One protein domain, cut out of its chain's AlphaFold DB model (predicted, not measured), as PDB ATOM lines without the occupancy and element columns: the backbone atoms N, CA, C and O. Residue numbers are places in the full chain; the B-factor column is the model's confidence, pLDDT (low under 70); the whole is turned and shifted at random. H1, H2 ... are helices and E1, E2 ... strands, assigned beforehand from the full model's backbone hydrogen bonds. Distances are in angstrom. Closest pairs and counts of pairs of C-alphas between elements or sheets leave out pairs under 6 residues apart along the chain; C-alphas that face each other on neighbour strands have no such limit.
ATOM      1  N   GLN A  91     266.384 158.293 307.434       93.69
ATOM      2  CA  GLN A  91     265.189 158.096 306.622       93.69
ATOM      3  C   GLN A  91     263.972 158.556 307.414       93.69
ATOM      4  O   GLN A  91     263.777 158.143 308.557       93.69
ATOM      5  N   VAL A  92     263.150 159.399 306.801       94.50
ATOM      6  CA  VAL A  92     261.922 159.917 307.402       94.50
ATOM      7  C   VAL A  92     260.750 159.485 306.539       94.50
ATOM      8  O   VAL A  92     260.753 159.712 305.332       94.50
ATOM      9  N   ALA A  93     259.756 158.839 307.147       94.62
ATOM     10  CA  ALA A  93     258.535 158.473 306.442       94.62
ATOM     11  C   ALA A  93     257.788 159.736 305.985       94.62
ATOM     12  O   ALA A  93     257.660 160.700 306.748       94.62
ATOM     13  N   CYS A  94     257.276 159.709 304.761       94.88
ATOM     14  CA  CYS A  94     256.462 160.773 304.189       94.88
ATOM     15  C   CYS A  94     255.156 160.215 303.614       94.88
ATOM     16  O   CYS A  94     254.999 159.010 303.391       94.88
ATOM     17  N   THR A  95     254.176 161.090 303.421       95.12
ATOM     18  CA  THR A  95     252.930 160.730 302.743       95.12
ATOM     19  C   THR A  95     253.165 160.564 301.241       95.12
ATOM     20  O   THR A  95     254.138 161.068 300.679       95.12
ATOM     21  N   ALA A  96     252.241 159.885 300.554       92.44
ATOM     22  CA  ALA A  96     252.292 159.772 299.095       92.44
ATOM     23  C   ALA A  96     252.237 161.147 298.398       92.44
ATOM     24  O   ALA A  96     252.867 161.336 297.362       92.44
ATOM     25  N   GLU A  97     251.519 162.110 298.983       94.31
ATOM     26  CA  GLU A  97     251.439 163.485 298.483       94.31
ATOM     27  C   GLU A  97     252.771 164.228 298.659       94.31
ATOM     28  O   GLU A  97     253.269 164.819 297.703       94.31
ATOM     29  N   GLU A  98     253.391 164.132 299.842       95.25
ATOM     30  CA  GLU A  98     254.722 164.699 300.100       95.25
ATOM     31  C   GLU A  98     255.767 164.107 299.138       95.25
ATOM     32  O   GLU A  98     256.576 164.839 298.570       95.25
ATOM     33  N   HIS A  99     255.724 162.791 298.904       94.88
ATOM     34  CA  HIS A  99     256.622 162.120 297.966       94.88
ATOM     35  C   HIS A  99     256.414 162.595 296.521       94.88
ATOM     36  O   HIS A  99     257.379 162.940 295.844       94.88
ATOM     37  N   ALA A 100     255.162 162.669 296.054       93.62
ATOM     38  CA  ALA A 100     254.841 163.128 294.701       93.62
ATOM     39  C   ALA A 100     255.254 164.593 294.466       93.62
ATOM     40  O   ALA A 100     255.727 164.935 293.379       93.62
ATOM     41  N   ALA A 101     255.116 165.451 295.483       94.75
ATOM     42  CA  ALA A 101     255.586 166.831 295.429       94.75
ATOM     43  C   ALA A 101     257.116 166.903 295.284       94.75
ATOM     44  O   ALA A 101     257.619 167.633 294.430       94.75
ATOM     45  N   LEU A 102     257.860 166.096 296.049       95.75
ATOM     46  CA  LEU A 102     259.321 166.026 295.937       95.75
ATOM     47  C   LEU A 102     259.769 165.463 294.579       95.75
ATOM     48  O   LEU A 102     260.707 165.984 293.980       95.75
ATOM     49  N   GLU A 103     259.079 164.461 294.030       94.88
ATOM     50  CA  GLU A 103     259.345 163.962 292.671       94.88
ATOM     51  C   GLU A 103     259.090 165.018 291.585       94.88
ATOM     52  O   GLU A 103     259.761 165.033 290.547       94.88
ATOM     53  N   ALA A 104     258.092 165.884 291.773       95.25
ATOM     54  CA  ALA A 104     257.848 167.006 290.873       95.25
ATOM     55  C   ALA A 104     258.977 168.046 290.967       95.25
ATOM     56  O   ALA A 104     259.488 168.460 289.927       95.25
ATOM     57  N   ALA A 105     259.429 168.380 292.182       94.81
ATOM     58  CA  ALA A 105     260.559 169.283 292.411       94.81
ATOM     59  C   ALA A 105     261.862 168.759 291.775       94.81
ATOM     60  O   ALA A 105     262.562 169.519 291.106       94.81
ATOM     61  N   ILE A 106     262.140 167.447 291.870       94.38
ATOM     62  CA  ILE A 106     263.287 166.815 291.185       94.38
ATOM     63  C   ILE A 106     263.211 167.052 289.675       94.38
ATOM     64  O   ILE A 106     264.191 167.463 289.055       94.38
ATOM     65  N   ARG A 107     262.040 166.811 289.071       95.38
ATOM     66  CA  ARG A 107     261.833 166.990 287.625       95.38
ATOM     67  C   ARG A 107     261.942 168.449 287.186       95.38
ATOM     68  O   ARG A 107     262.338 168.701 286.053       95.38
ATOM     69  N   ALA A 108     261.598 169.383 288.066       95.75
ATOM     70  CA  ALA A 108     261.717 170.816 287.830       95.75
ATOM     71  C   ALA A 108     263.139 171.363 288.080       95.75
ATOM     72  O   ALA A 108     263.416 172.503 287.714       95.75
ATOM     73  N   GLY A 109     264.046 170.569 288.668       93.19
ATOM     74  CA  GLY A 109     265.383 171.027 289.061       93.19
ATOM     75  C   GLY A 109     265.368 171.996 290.248       93.19
ATOM     76  O   GLY A 109     266.270 172.821 290.382       93.19
ATOM     77  N   GLU A 110     264.335 171.927 291.089       92.44
ATOM     78  CA  GLU A 110     264.176 172.785 292.262       92.44
ATOM     79  C   GLU A 110     264.943 172.234 293.479       92.44
ATOM     80  O   GLU A 110     265.174 171.024 293.576       92.44
ATOM     81  N   PRO A 111     265.326 173.091 294.447       90.06
ATOM     82  CA  PRO A 111     265.890 172.635 295.711       90.06
ATOM     83  C   PRO A 111     264.942 171.671 296.430       90.06
ATOM     84  O   PRO A 111     263.788 172.001 296.705       90.06
ATOM     85  N   LEU A 112     265.441 170.487 296.778       93.31
ATOM     86  CA  LEU A 112     264.646 169.486 297.478       93.31
ATOM     87  C   LEU A 112     264.677 169.759 298.978       93.31
ATOM     88  O   LEU A 112     265.678 169.502 299.649       93.31
ATOM     89  N   LEU A 113     263.563 170.274 299.490       94.19
ATOM     90  CA  LEU A 113     263.364 170.524 300.909       94.19
ATOM     91  C   LEU A 113     262.188 169.699 301.423       94.19
ATOM     92  O   LEU A 113     261.086 169.763 300.883       94.19
ATOM     93  N   PHE A 114     262.400 168.973 302.515       94.81
ATOM     94  CA  PHE A 114     261.349 168.266 303.234       94.81
ATOM     95  C   PHE A 114     261.225 168.854 304.632       94.81
ATOM     96  O   PHE A 114     262.130 168.736 305.451       94.81
ATOM     97  N   ARG A 115     260.106 169.545 304.889       94.25
ATOM     98  CA  ARG A 115     259.832 170.228 306.170       94.25
ATOM     99  C   ARG A 115     260.956 171.190 306.603       94.25
ATOM    100  O   ARG A 115     261.186 171.387 307.790       94.25
ATOM    101  N   GLY A 116     261.617 171.811 305.624       92.31
ATOM    102  CA  GLY A 116     262.717 172.760 305.826       92.31
ATOM    103  C   GLY A 116     264.118 172.139 305.832       92.31
ATOM    104  O   GLY A 116     265.090 172.885 305.861       92.31
ATOM    105  N   GLU A 117     264.238 170.810 305.764       93.38
ATOM    106  CA  GLU A 117     265.523 170.101 305.731       93.38
ATOM    107  C   GLU A 117     265.916 169.715 304.294       93.38
ATOM    108  O   GLU A 117     265.035 169.378 303.496       93.38
ATOM    109  N   PRO A 118     267.217 169.738 303.943       94.31
ATOM    110  CA  PRO A 118     267.683 169.290 302.635       94.31
ATOM    111  C   PRO A 118     267.410 167.798 302.433       94.31
ATOM    112  O   PRO A 118     267.593 166.983 303.336       94.31
ATOM    113  N   VAL A 119     266.998 167.430 301.224       94.81
ATOM    114  CA  VAL A 119     266.734 166.040 300.839       94.81
ATOM    115  C   VAL A 119     267.868 165.523 299.965       94.81
ATOM    116  O   VAL A 119     268.164 166.086 298.915       94.81
ATOM    117  N   GLY A 120     268.476 164.417 300.386       91.81
ATOM    118  CA  GLY A 120     269.517 163.714 299.635       91.81
ATOM    119  C   GLY A 120     268.965 162.638 298.699       91.81
ATOM    120  O   GLY A 120     269.680 162.165 297.821       91.81
ATOM    121  N   GLY A 121     267.702 162.238 298.870       92.88
ATOM    122  CA  GLY A 121     267.052 161.279 297.982       92.88
ATOM    123  C   GLY A 121     265.648 160.884 298.421       92.88
ATOM    124  O   GLY A 121     265.222 161.151 299.545       92.88
ATOM    125  N   LEU A 122     264.942 160.216 297.514       93.25
ATOM    126  CA  LEU A 122     263.633 159.614 297.752       93.25
ATOM    127  C   LEU A 122     263.756 158.093 297.695       93.25
ATOM    128  O   LEU A 122     264.543 157.555 296.916       93.25
ATOM    129  N   LEU A 123     262.998 157.402 298.540       89.75
ATOM    130  CA  LEU A 123     263.028 155.950 298.671       89.75
ATOM    131  C   LEU A 123     261.594 155.420 298.788       89.75
ATOM    132  O   LEU A 123     260.782 155.973 299.525       89.75
ATOM    133  N   GLY A 124     261.300 154.308 298.114       85.25
ATOM    134  CA  GLY A 124     260.003 153.637 298.190       85.25
ATOM    135  C   GLY A 124     260.164 152.150 298.491       85.25
ATOM    136  O   GLY A 124     260.858 151.448 297.757       85.25
ATOM    137  N   TYR A 125     259.499 151.660 299.540       83.12
ATOM    138  CA  TYR A 125     259.488 150.241 299.910       83.12
ATOM    139  C   TYR A 125     258.077 149.807 300.298       83.12
ATOM    140  O   TYR A 125     257.467 150.424 301.162       83.12
ATOM    141  N   ALA A 126     257.564 148.728 299.697       77.00
ATOM    142  CA  ALA A 126     256.339 148.041 300.134       77.00
ATOM    143  C   ALA A 126     255.147 148.974 300.481       77.00
ATOM    144  O   ALA A 126     254.511 148.819 301.521       77.00
ATOM    145  N   ASN A 127     254.834 149.931 299.594       83.00
ATOM    146  CA  ASN A 127     253.780 150.955 299.745       83.00
ATOM    147  C   ASN A 127     254.040 152.048 300.799       83.00
ATOM    148  O   ASN A 127     253.128 152.802 301.135       83.00
ATOM    149  N   GLN A 128     255.263 152.161 301.308       90.50
ATOM    150  CA  GLN A 128     255.704 153.260 302.162       90.50
ATOM    151  C   GLN A 128     256.721 154.124 301.414       90.50
ATOM    152  O   GLN A 128     257.605 153.616 300.719       90.50
ATOM    153  N   ALA A 129     256.561 155.437 301.553       93.31
ATOM    154  CA  ALA A 129     257.428 156.444 300.972       93.31
ATOM    155  C   ALA A 129     258.319 157.045 302.060       93.31
ATOM    156  O   ALA A 129     257.870 157.312 303.180       93.31
ATOM    157  N   TYR A 130     259.587 157.247 301.726       94.75
ATOM    158  CA  TYR A 130     260.582 157.810 302.621       94.75
ATOM    159  C   TYR A 130     261.399 158.880 301.915       94.75
ATOM    160  O   TYR A 130     261.681 158.813 300.718       94.75
ATOM    161  N   VAL A 131     261.845 159.835 302.714       95.38
ATOM    162  CA  VAL A 131     262.801 160.862 302.336       95.38
ATOM    163  C   VAL A 131     264.105 160.576 303.063       95.38
ATOM    164  O   VAL A 131     264.106 160.336 304.273       95.38
ATOM    165  N   PHE A 132     265.216 160.587 302.336       95.44
ATOM    166  CA  PHE A 132     266.540 160.554 302.933       95.44
ATOM    167  C   PHE A 132     267.015 161.982 303.198       95.44
ATOM    168  O   PHE A 132     267.180 162.774 302.269       95.44
ATOM    169  N   ILE A 133     267.240 162.293 304.470       95.38
ATOM    170  CA  ILE A 133     267.863 163.537 304.917       95.38
ATOM    171  C   ILE A 133     269.343 163.216 305.146       95.38
ATOM    172  O   ILE A 133     269.625 162.328 305.958       95.38
ATOM    173  N   PRO A 134     270.277 163.859 304.425       94.69
ATOM    174  CA  PRO A 134     271.696 163.565 304.549       94.69
ATOM    175  C   PRO A 134     272.217 163.978 305.927       94.69
ATOM    176  O   PRO A 134     271.631 164.824 306.605       94.69
ATOM    177  N   GLY A 135     273.327 163.366 306.334       94.56
ATOM    178  CA  GLY A 135     274.066 163.814 307.508       94.56
ATOM    179  C   GLY A 135     274.650 165.213 307.293       94.56
ATOM    180  O   GLY A 135     274.780 165.679 306.160       94.56
TER     181      GLY A 135
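This is residues 91 to 135 of the 201 residues of an uncharacterized protein of Nannocystis exedens (UniProt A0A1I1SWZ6). A small three-stranded sheet, E1, E3, E2, all antiparallel, has one helix, H1, packed slantwise over one face: two layers. The 45 printed residues run E1, H1, E2, E3, class mixed. The whole is compact, with radius of gyration of the C-alphas 9.7 A and spans 27 by 23 by 14 A.

E1, residues 91 to 94, begins at C-alpha (265.189, 158.096, 306.622). H1, residues 96 to 108, is 18.4 A long. E2 is residues 121 to 125; E3, residues 128 to 133, 16.2 A, ends at (267.863, 163.537, 304.917).

E1 and E3 pair through N 92 and O 131, 2.9 A. E2 and E3 form a hairpin, with N 123 and O 130 2.9 A apart. E1, H1 and E2 make a split strand-helix-strand unit, E3 between its strands, crossover right-handed. H1's height over the sheet is 10.0 A; its closest C-alpha pair with E3 is Ala 96 and Ala 129, 6.4 A. Every O i to N i+4 pair in H1 is within hydrogen-bond range.

The printed part has no cut. The link from H1 to E2, residues 109 to 120, is long. No printed residue is under pLDDT 70.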